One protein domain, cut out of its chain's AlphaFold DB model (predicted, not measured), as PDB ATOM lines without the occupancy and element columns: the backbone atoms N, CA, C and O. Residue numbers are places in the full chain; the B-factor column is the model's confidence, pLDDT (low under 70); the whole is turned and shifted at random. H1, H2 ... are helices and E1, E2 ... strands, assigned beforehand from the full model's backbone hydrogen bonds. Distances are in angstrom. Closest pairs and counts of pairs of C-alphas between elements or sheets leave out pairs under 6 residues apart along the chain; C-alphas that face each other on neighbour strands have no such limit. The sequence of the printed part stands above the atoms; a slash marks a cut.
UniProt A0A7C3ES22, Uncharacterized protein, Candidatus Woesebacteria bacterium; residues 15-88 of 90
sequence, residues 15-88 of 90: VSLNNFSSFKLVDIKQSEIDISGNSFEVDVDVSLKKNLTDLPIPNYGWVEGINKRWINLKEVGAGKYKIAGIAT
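AT A GLANCE: This is residues 15 to 88 of the 90 residues of an uncharacterized protein of Candidatus Woesebacteria bacterium (UniProt A0A7C3ES22). A strongly twisted, curled sheet of four strands makes an elongated body, with hairpins E1-E2 and E3-E4 side by side and the short helix H1 near one end. The printed part has 74 residues with four named strands and one named helix, in the order E1, E2, H1, E3, E4 along the chain; of the 43 residues in named elements strands hold 39, the class is mostly strand, and the sheet, in the order E1, E2, E3, E4, is antiparallel. It is only just loose, close to compact, with radius of gyration of the C-alphas 13.9 A and spans of 41 by 22 by 18 A.

IN THESE COORDINATES: E1, residues 20 to 30, begins at C-alpha 20 (140.199, 105.577, 113.799) and spans 24.8 A. E2 is residues 39 to 48, 25.2 A; H1, 58 to 61; E3, 65 to 75, 30.1 A; E4, 81 to 87, ends at C-alpha 87 (129.757, 106.187, 100.617).

HOW THE PARTS SIT: Within hydrogen-bond range are N 24 and O 45 of the antiparallel neighbours E1 and E2, at 2.8 A, N 42 and O 69 of the antiparallel neighbours E2 and E3, at 2.8 A, and N 72 and O 85 of the antiparallel neighbours E3 and E4, at 3.0 A. E1 bends by 57 degrees at residue 27. H1, too short for any O i to N i+4 pair, is only just not on the sheet, with 4 pairs of C-alphas within 10 A.

THE WHOLE: The farthest C-alphas, Asp 54 and Ala 78, are 42.7 A apart. The printed part has no cut and no long link. Residues 35 and 51 to 58 have pLDDT under 70.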
ATOM      1  N   VAL A  15     133.533  97.653 113.619       78.50
ATOM      2  CA  VAL A  15     134.849  97.265 113.091       78.50
ATOM      3  C   VAL A  15     135.443  98.383 112.230       78.50
ATOM      4  O   VAL A  15     136.596  98.751 112.442       78.50
ATOM      5  N   SER A  16     134.655  98.973 111.327       77.31
ATOM      6  CA  SER A  16     135.103 100.087 110.479       77.31
ATOM      7  C   SER A  16     135.505 101.315 111.306       77.31
ATOM      8  O   SER A  16     136.591 101.862 111.129       77.31
ATOM      9  N   LEU A  17     134.680 101.705 112.284       80.19
ATOM     10  CA  LEU A  17     134.936 102.870 113.134       80.19
ATOM     11  C   LEU A  17     136.071 102.645 114.145       80.19
ATOM     12  O   LEU A  17     136.727 103.599 114.562       80.19
ATOM     13  N   ASN A  18     136.354 101.398 114.528       84.50
ATOM     14  CA  ASN A  18     137.452 101.093 115.445       84.50
ATOM     15  C   ASN A  18     138.839 101.341 114.825       84.50
ATOM     16  O   ASN A  18     139.827 101.387 115.563       84.50
ATOM     17  N   ASN A  19     138.926 101.541 113.509       83.88
ATOM     18  CA  ASN A  19     140.177 101.854 112.821       83.88
ATOM     19  C   ASN A  19     140.675 103.281 113.077       83.88
ATOM     20  O   ASN A  19     141.847 103.559 112.830       83.88
ATOM     21  N   PHE A  20     139.834 104.177 113.595       88.56
ATOM     22  CA  PHE A  20     140.199 105.577 113.799       88.56
ATOM     23  C   PHE A  20     140.816 105.820 115.176       88.56
ATOM     24  O   PHE A  20     140.301 105.375 116.204       88.56
ATOM     25  N   SER A  21     141.919 106.562 115.199       90.38
ATOM     26  CA  SER A  21     142.411 107.253 116.391       90.38
ATOM     27  C   SER A  21     141.747 108.627 116.544       90.38
ATOM     28  O   SER A  21     141.493 109.051 117.670       90.38
ATOM     29  N   SER A  22     141.377 109.275 115.432       92.19
ATOM     30  CA  SER A  22     140.513 110.460 115.414       92.19
ATOM     31  C   SER A  22     139.621 110.505 114.176       92.19
ATOM     32  O   SER A  22     139.979 110.000 113.115       92.19
ATOM     33  N   PHE A  23     138.465 111.150 114.319       91.06
ATOM     34  CA  PHE A  23     137.510 111.408 113.245       91.06
ATOM     35  C   PHE A  23     136.921 112.802 113.463       91.06
ATOM     36  O   PHE A  23     136.271 113.045 114.483       91.06
ATOM     37  N   LYS A  24     137.171 113.731 112.541       94.94
ATOM     38  CA  LYS A  24     136.757 115.130 112.663       94.94
ATOM     39  C   LYS A  24     136.055 115.580 111.391       94.94
ATOM     40  O   LYS A  24     136.647 115.575 110.319       94.94
ATOM     41  N   LEU A  25     134.812 116.031 111.528       94.25
ATOM     42  CA  LEU A  25     134.114 116.718 110.446       94.25
ATOM     43  C   LEU A  25     134.792 118.071 110.189       94.25
ATOM     44  O   LEU A  25     134.979 118.856 111.123       94.25
ATOM     45  N   VAL A  26     135.177 118.316 108.941       97.25
ATOM     46  CA  VAL A  26     135.834 119.554 108.503       97.25
ATOM     47  C   VAL A  26     134.849 120.442 107.768       97.25
ATOM     48  O   VAL A  26     134.751 121.622 108.093       97.25
ATOM     49  N   ASP A  27     134.113 119.865 106.821       97.00
ATOM     50  CA  ASP A  27     133.131 120.582 106.018       97.00
ATOM     51  C   ASP A  27     131.907 119.709 105.735       97.00
ATOM     52  O   ASP A  27     131.988 118.475 105.717       97.00
ATOM     53  N   ILE A  28     130.766 120.363 105.532       95.44
ATOM     54  CA  ILE A  28     129.509 119.728 105.153       95.44
ATOM     55  C   ILE A  28     128.765 120.611 104.162       95.44
ATOM     56  O   ILE A  28     128.486 121.782 104.420       95.44
ATOM     57  N   LYS A  29     128.348 120.003 103.056       94.38
ATOM     58  CA  LYS A  29     127.429 120.614 102.104       94.38
ATOM     59  C   LYS A  29     126.356 119.619 101.699       94.38
ATOM     60  O   LYS A  29     126.582 118.411 101.642       94.38
ATOM     61  N   GLN A  30     125.167 120.132 101.425       91.38
ATOM     62  CA  GLN A  30     124.107 119.316 100.855       91.38
ATOM     63  C   GLN A  30     124.542 118.827  99.467       91.38
ATOM     64  O   GLN A  30     125.138 119.582  98.698       91.38
ATOM     65  N   SER A  31     124.281 117.557  99.164       87.19
ATOM     66  CA  SER A  31     124.576 116.991  97.850       87.19
ATOM     67  C   SER A  31     123.695 117.654  96.797       87.19
ATOM     68  O   SER A  31     122.478 117.716  96.951       87.19
ATOM     69  N   GLU A  32     124.297 118.098  95.695       85.19
ATOM     70  CA  GLU A  32     123.568 118.671  94.555       85.19
ATOM     71  C   GLU A  32     122.780 117.612  93.765       85.19
ATOM     72  O   GLU A  32     121.910 117.943  92.963       85.19
ATOM     73  N   ILE A  33     123.090 116.332  93.985       78.62
ATOM     74  CA  ILE A  33     122.530 115.198  93.240       78.62
ATOM     75  C   ILE A  33     121.252 114.666  93.913       78.62
ATOM     76  O   ILE A  33     120.428 114.027  93.258       78.62
ATOM     77  N   ASP A  34     121.049 114.944  95.205       77.75
ATOM     78  CA  ASP A  34     119.893 114.450  95.953       77.75
ATOM     79  C   ASP A  34     118.783 115.499  96.079       77.75
ATOM     80  O   ASP A  34     118.848 116.437  96.874       77.75
ATOM     81  N   ILE A  35     117.702 115.266  95.336       69.06
ATOM     82  CA  ILE A  35     116.484 116.085  95.349       69.06
ATOM     83  C   ILE A  35     115.746 115.975  96.698       69.06
ATOM     84  O   ILE A  35     115.009 116.887  97.070       69.06
ATOM     85  N   SER A  36     115.938 114.883  97.452       76.50
ATOM     86  CA  SER A  36     115.291 114.686  98.757       76.50
ATOM     87  C   SER A  36     115.927 115.508  99.884       76.50
ATOM     88  O   SER A  36     115.304 115.681 100.931       76.50
ATOM     89  N   GLY A  37     117.140 116.025  99.664       81.25
ATOM     90  CA  GLY A  37     117.888 116.844 100.615       81.25
ATOM     91  C   GLY A  37     118.412 116.103 101.845       81.25
ATOM     92  O   GLY A  37     118.729 116.736 102.850       81.25
ATOM     93  N   ASN A  38     118.508 114.774 101.780       89.00
ATOM     94  CA  ASN A  38     119.002 113.927 102.863       89.00
ATOM     95  C   ASN A  38     120.411 113.374 102.607       89.00
ATOM     96  O   ASN A  38     120.965 112.703 103.481       89.00
ATOM     97  N   SER A  39     121.000 113.647 101.445       91.44
ATOM     98  CA  SER A  39     122.391 113.329 101.133       91.44
ATOM     99  C   SER A  39     123.288 114.550 101.301       91.44
ATOM    100  O   SER A  39     122.993 115.642 100.816       91.44
ATOM    101  N   PHE A  40     124.438 114.343 101.932       93.88
ATOM    102  CA  PHE A  40     125.429 115.379 102.198       93.88
ATOM    103  C   PHE A  40     126.797 114.924 101.712       93.88
ATOM    104  O   PHE A  40     127.195 113.791 101.974       93.88
ATOM    105  N   GLU A  41     127.527 115.810 101.047       95.19
ATOM    106  CA  GLU A  41     128.957 115.643 100.814       95.19
ATOM    107  C   GLU A  41     129.695 116.239 102.015       95.19
ATOM    108  O   GLU A  41     129.450 117.380 102.412       95.19
ATOM    109  N   VAL A  42     130.572 115.446 102.618       95.50
ATOM    110  CA  VAL A  42     131.330 115.832 103.803       95.50
ATOM    111  C   VAL A  42     132.810 115.595 103.585       95.50
ATOM    112  O   VAL A  42     133.209 114.563 103.038       95.50
ATOM    113  N   ASP A  43     133.614 116.518 104.094       97.12
ATOM    114  CA  ASP A  43     135.047 116.319 104.247       97.12
ATOM    115  C   ASP A  43     135.329 115.974 105.709       97.12
ATOM    116  O   ASP A  43     134.950 116.699 106.636       97.12
ATOM    117  N   VAL A  44     135.985 114.837 105.920       95.12
ATOM    118  CA  VAL A  44     136.336 114.329 107.244       95.12
ATOM    119  C   VAL A  44     137.842 114.145 107.327       95.12
ATOM    120  O   VAL A  44     138.420 113.393 106.548       95.12
ATOM    121  N   ASP A  45     138.466 114.793 108.301       96.38
ATOM    122  CA  ASP A  45     139.852 114.543 108.677       96.38
ATOM    123  C   ASP A  45     139.908 113.345 109.625       96.38
ATOM    124  O   ASP A  45     139.310 113.369 110.712       96.38
ATOM    125  N   VAL A  46     140.579 112.274 109.208       93.00
ATOM    126  CA  VAL A  46     140.709 111.059 110.011       93.00
ATOM    127  C   VAL A  46     142.172 110.743 110.261       93.00
ATOM    128  O   VAL A  46     143.000 110.794 109.352       93.00
ATOM    129  N   SER A  47     142.462 110.327 111.489       92.00
ATOM    130  CA  SER A  47     143.706 109.630 111.786       92.00
ATOM    131  C   SER A  47     143.411 108.174 112.046       92.00
ATOM    132  O   SER A  47     142.490 107.814 112.787       92.00
ATOM    133  N   LEU A  48     144.200 107.318 111.423       88.75
ATOM    134  CA  LEU A  48     144.083 105.880 111.507       88.75
ATOM    135  C   LEU A  48     144.945 105.350 112.659       88.75
ATOM    136  O   LEU A  48     145.959 105.931 113.053       88.75
ATOM    137  N   LYS A  49     144.531 104.235 113.258       87.06
ATOM    138  CA  LYS A  49     145.382 103.493 114.193       87.06
ATOM    139  C   LYS A  49     146.538 102.845 113.422       87.06
ATOM    140  O   LYS A  49     146.432 102.545 112.237       87.06
ATOM    141  N   LYS A  50     147.664 102.613 114.099       73.12
ATOM    142  CA  LYS A  50     148.799 101.878 113.516       73.12
ATOM    143  C   LYS A  50     148.403 100.408 113.284       73.12
ATOM    144  O   LYS A  50     147.627  99.867 114.067       73.12
ATOM    145  N   ASN A  51     148.980  99.768 112.262       68.25
ATOM    146  CA  ASN A  51     148.845  98.332 111.928       68.25
ATOM    147  C   ASN A  51     147.525  97.886 111.271       68.25
ATOM    148  O   ASN A  51     147.063  96.769 111.488       68.25
ATOM    149  N   LEU A  52     146.917  98.724 110.437       68.94
ATOM    150  CA  LEU A  52     145.702  98.349 109.704       68.94
ATOM    151  C   LEU A  52     145.971  97.696 108.331       68.94
ATOM    152  O   LEU A  52     145.035  97.369 107.601       68.94
ATOM    153  N   THR A  53     147.246  97.497 107.979       59.34
ATOM    154  CA  THR A  53     147.698  96.867 106.725       59.34
ATOM    155  C   THR A  53     147.294  95.400 106.598       59.34
ATOM    156  O   THR A  53     147.227  94.899 105.481       59.34
ATOM    157  N   ASP A  54     146.980  94.741 107.715       62.16
ATOM    158  CA  ASP A  54     146.655  93.310 107.756       62.16
ATOM    159  C   ASP A  54     145.137  93.040 107.707       62.16
ATOM    160  O   ASP A  54     144.692  91.903 107.878       62.16
ATOM    161  N   LEU A  55     144.313  94.077 107.503       68.00
ATOM    162  CA  LEU A  55     142.860  93.924 107.427       68.00
ATOM    163  C   LEU A  55     142.409  93.377 106.057       68.00
ATOM    164  O   LEU A  55     142.944  93.796 105.030       68.00
ATOM    165  N   PRO A  56     141.360  92.523 106.010       61.25
ATOM    166  CA  PRO A  56     140.834  91.950 104.762       61.25
ATOM    167  C   PRO A  56     140.424  93.000 103.722       61.25
ATOM    168  O   PRO A  56     140.538  92.772 102.521       61.25
ATOM    169  N   ILE A  57     139.945  94.153 104.198       67.12
ATOM    170  CA  ILE A  57     139.782  95.372 103.412       67.12
ATOM    171  C   ILE A  57     140.642  96.428 104.110       67.12
ATOM    172  O   ILE A  57     140.259  96.872 105.201       67.12
ATOM    173  N   PRO A  58     141.780  96.839 103.527       66.69
ATOM    174  CA  PRO A  58     142.647  97.835 104.136       66.69
ATOM    175  C   PRO A  58     141.852  99.096 104.472       66.69
ATOM    176  O   PRO A  58     141.271  99.740 103.594       66.69
ATOM    177  N   ASN A  59     141.783  99.413 105.765       74.31
ATOM    178  CA  ASN A  59     141.146 100.613 106.309       74.31
ATOM    179  C   ASN A  59     139.693 100.868 105.875       74.31
ATOM    180  O   ASN A  59     139.240 101.993 106.033       74.31
ATOM    181  N   TYR A  60     138.960  99.901 105.307       78.38
ATOM    182  CA  TYR A  60     137.605 100.110 104.755       78.38
ATOM    183  C   TYR A  60     137.486 101.321 103.806       78.38
ATOM    184  O   TYR A  60     136.481 102.031 103.806       78.38
ATOM    185  N   GLY A  61     138.529 101.577 103.008       82.06
ATOM    186  CA  GLY A  61     138.563 102.686 102.046       82.06
ATOM    187  C   GLY A  61     138.899 104.056 102.644       82.06
ATOM    188  O   GLY A  61     138.855 105.057 101.926       82.06
ATOM    189  N   TRP A  62     139.235 104.128 103.933       87.44
ATOM    190  CA  TRP A  62     139.729 105.340 104.586       87.44
ATOM    191  C   TRP A  62     141.240 105.500 104.419       87.44
ATOM    192  O   TRP A  62     141.994 104.526 104.437       87.44
ATOM    193  N   VAL A  63     141.681 106.745 104.280       88.50
ATOM    194  CA  VAL A  63     143.102 107.119 104.236       88.50
ATOM    195  C   VAL A  63     143.420 108.107 105.353       88.50
ATOM    196  O   VAL A  63     142.517 108.774 105.842       88.50
ATOM    197  N   GLU A  64     144.680 108.202 105.771       91.44
ATOM    198  CA  GLU A  64     145.108 109.234 106.725       91.44
ATOM    199  C   GLU A  64     144.868 110.638 106.135       91.44
ATOM    200  O   GLU A  64     145.204 110.885 104.973       91.44
ATOM    201  N   GLY A  65     144.313 111.554 106.932       93.88
ATOM    202  CA  GLY A  65     144.001 112.927 106.533       93.88
ATOM    203  C   GLY A  65     142.575 113.104 106.002       93.88
ATOM    204  O   GLY A  65     141.628 112.446 106.441       93.88
ATOM    205  N   ILE A  66     142.403 114.025 105.047       96.56
ATOM    206  CA  ILE A  66     141.080 114.431 104.554       96.56
ATOM    207  C   ILE A  66     140.479 113.378 103.617       96.56
ATOM    208  O   ILE A  66     141.046 113.038 102.578       96.56
ATOM    209  N   ASN A  67     139.279 112.916 103.959       93.69
ATOM    210  CA  ASN A  67     138.465 111.999 103.178       93.69
ATOM    211  C   ASN A  67     137.137 112.657 102.830       93.69
ATOM    212  O   ASN A  67     136.370 113.032 103.716       93.69
ATOM    213  N   LYS A  68     136.827 112.681 101.537       95.38
ATOM    214  CA  LYS A  68     135.504 113.048 101.047       95.38
ATOM    215  C   LYS A  68     134.550 111.859 101.122       95.38
ATOM    216  O   LYS A  68     134.916 110.742 100.726       95.38
ATOM    217  N   ARG A  69     133.341 112.081 101.637       93.19
ATOM    218  CA  ARG A  69     132.294 111.063 101.788       93.19
ATOM    219  C   ARG A  69     130.913 111.614 101.480       93.19
ATOM    220  O   ARG A  69     130.666 112.801 101.645       93.19
ATOM    221  N   TRP A  70     130.007 110.715 101.117       92.94
ATOM    222  CA  TRP A  70     128.589 111.010 100.961       92.94
ATOM    223  C   TRP A  70     127.809 110.340 102.082       92.94
ATOM    224  O   TRP A  70     127.793 109.113 102.190       92.94
ATOM    225  N   ILE A  71     127.208 111.149 102.951       91.94
ATOM    226  CA  ILE A  71     126.394 110.692 104.075       91.94
ATOM    227  C   ILE A  71     124.929 110.789 103.682       91.94
ATOM    228  O   ILE A  71     124.431 111.876 103.402       91.94
ATOM    229  N   ASN A  72     124.238 109.653 103.720       91.25
ATOM    230  CA  ASN A  72     122.799 109.584 103.512       91.25
ATOM    231  C   ASN A  72     122.091 109.497 104.860       91.25
ATOM    232  O   ASN A  72     122.407 108.626 105.677       91.25
ATOM    233  N   LEU A  73     121.121 110.375 105.084       90.88
ATOM    234  CA  LEU A  73     120.266 110.359 106.260       90.88
ATOM    235  C   LEU A  73     118.935 109.678 105.944       90.88
ATOM    236  O   LEU A  73     118.380 109.811 104.857       90.88
ATOM    237  N   LYS A  74     118.402 108.951 106.922       90.25
ATOM    238  CA  LYS A  74     117.058 108.377 106.873       90.25
ATOM    239  C   LYS A  74     116.269 108.851 108.077       90.25
ATOM    240  O   LYS A  74     116.726 108.703 109.214       90.25
ATOM    241  N   GLU A  75     115.085 109.399 107.827       90.50
ATOM    242  CA  GLU A  75     114.150 109.749 108.890       90.50
ATOM    243  C   GLU A  75     113.622 108.467 109.556       90.50
ATOM    244  O   GLU A  75     113.210 107.512 108.893       90.50
ATOM    245  N   VAL A  76     113.671 108.422 110.885       91.44
ATOM    246  CA  VAL A  76     113.255 107.280 111.718       91.44
ATOM    247  C   VAL A  76     112.120 107.650 112.680       91.44
ATOM    248  O   VAL A  76     111.893 106.982 113.688       91.44
ATOM    249  N   GLY A  77     111.427 108.744 112.384       88.50
ATOM    250  CA  GLY A  77     110.368 109.349 113.185       88.50
ATOM    251  C   GLY A  77     110.418 110.863 113.036       88.50
ATOM    252  O   GLY A  77     111.453 111.387 112.645       88.50
ATOM    253  N   ALA A  78     109.324 111.549 113.370       89.50
ATOM    254  CA  ALA A  78     109.166 112.983 113.112       89.50
ATOM    255  C   ALA A  78     110.393 113.808 113.554       89.50
ATOM    256  O   ALA A  78     110.663 113.945 114.753       89.50
ATOM    257  N   GLY A  79     111.147 114.317 112.573       88.00
ATOM    258  CA  GLY A  79     112.336 115.154 112.773       88.00
ATOM    259  C   GLY A  79     113.568 114.432 113.338       88.00
ATOM    260  O   GLY A  79     114.519 115.087 113.764       88.00
ATOM    261  N   LYS A  80     113.572 113.096 113.384       89.62
ATOM    262  CA  LYS A  80     114.696 112.281 113.863       89.62
ATOM    263  C   LYS A  80     115.339 111.554 112.701       89.62
ATOM    264  O   LYS A  80     114.693 110.747 112.043       89.62
ATOM    265  N   TYR A  81     116.636 111.756 112.530       88.12
ATOM    266  CA  TYR A  81     117.401 111.153 111.447       88.12
ATOM    267  C   TYR A  81     118.490 110.240 111.994       88.12
ATOM    268  O   TYR A  81     119.080 110.500 113.044       88.12
ATOM    269  N   LYS A  82     118.762 109.160 111.267       88.50
ATOM    270  CA  LYS A  82     119.950 108.324 111.450       88.50
ATOM    271  C   LYS A  82     120.766 108.325 110.167       88.50
ATOM    272  O   LYS A  82     120.211 108.471 109.081       88.50
ATOM    273  N   ILE A  83     122.070 108.106 110.302       87.69
ATOM    274  CA  ILE A  83     122.926 107.799 109.159       87.69
ATOM    275  C   ILE A  83     122.489 106.442 108.609       87.69
ATOM    276  O   ILE A  83     122.521 105.440 109.319       87.69
ATOM    277  N   ALA A  84     122.051 106.434 107.357       87.06
ATOM    278  CA  ALA A  84     121.689 105.233 106.619       87.06
ATOM    279  C   ALA A  84     122.889 104.643 105.868       87.06
ATOM    280  O   ALA A  84     122.935 103.441 105.633       87.06
ATOM    281  N   GLY A  85     123.867 105.476 105.506       87.25
ATOM    282  CA  GLY A  85     125.081 105.024 104.840       87.25
ATOM    283  C   GLY A  85     126.128 106.122 104.709       87.25
ATOM    284  O   GLY A  85     125.802 107.309 104.739       87.25
ATOM    285  N   ILE A  86     127.380 105.693 104.558       88.81
ATOM    286  CA  ILE A  86     128.528 106.540 104.229       88.81
ATOM    287  C   ILE A  86     129.201 105.923 103.003       88.81
ATOM    288  O   ILE A  86     129.709 104.805 103.080       88.81
ATOM    289  N   ALA A  87     129.193 106.638 101.884       88.94
ATOM    290  CA  ALA A  87     129.757 106.187 100.617       88.94
ATOM    291  C   ALA A  87     131.026 106.970 100.248       88.94
ATOM    292  O   ALA A  87     131.256 108.090 100.710       88.94
ATOM    293  N   THR A  88     131.862 106.373  99.399       88.69
ATOM    294  CA  THR A  88     133.066 107.006  98.827       88.69
ATOM    295  C   THR A  88     132.770 107.799  97.547       88.69
ATOM    296  O   THR A  88     133.692 108.342  96.946       88.69
TER     297      THR A  88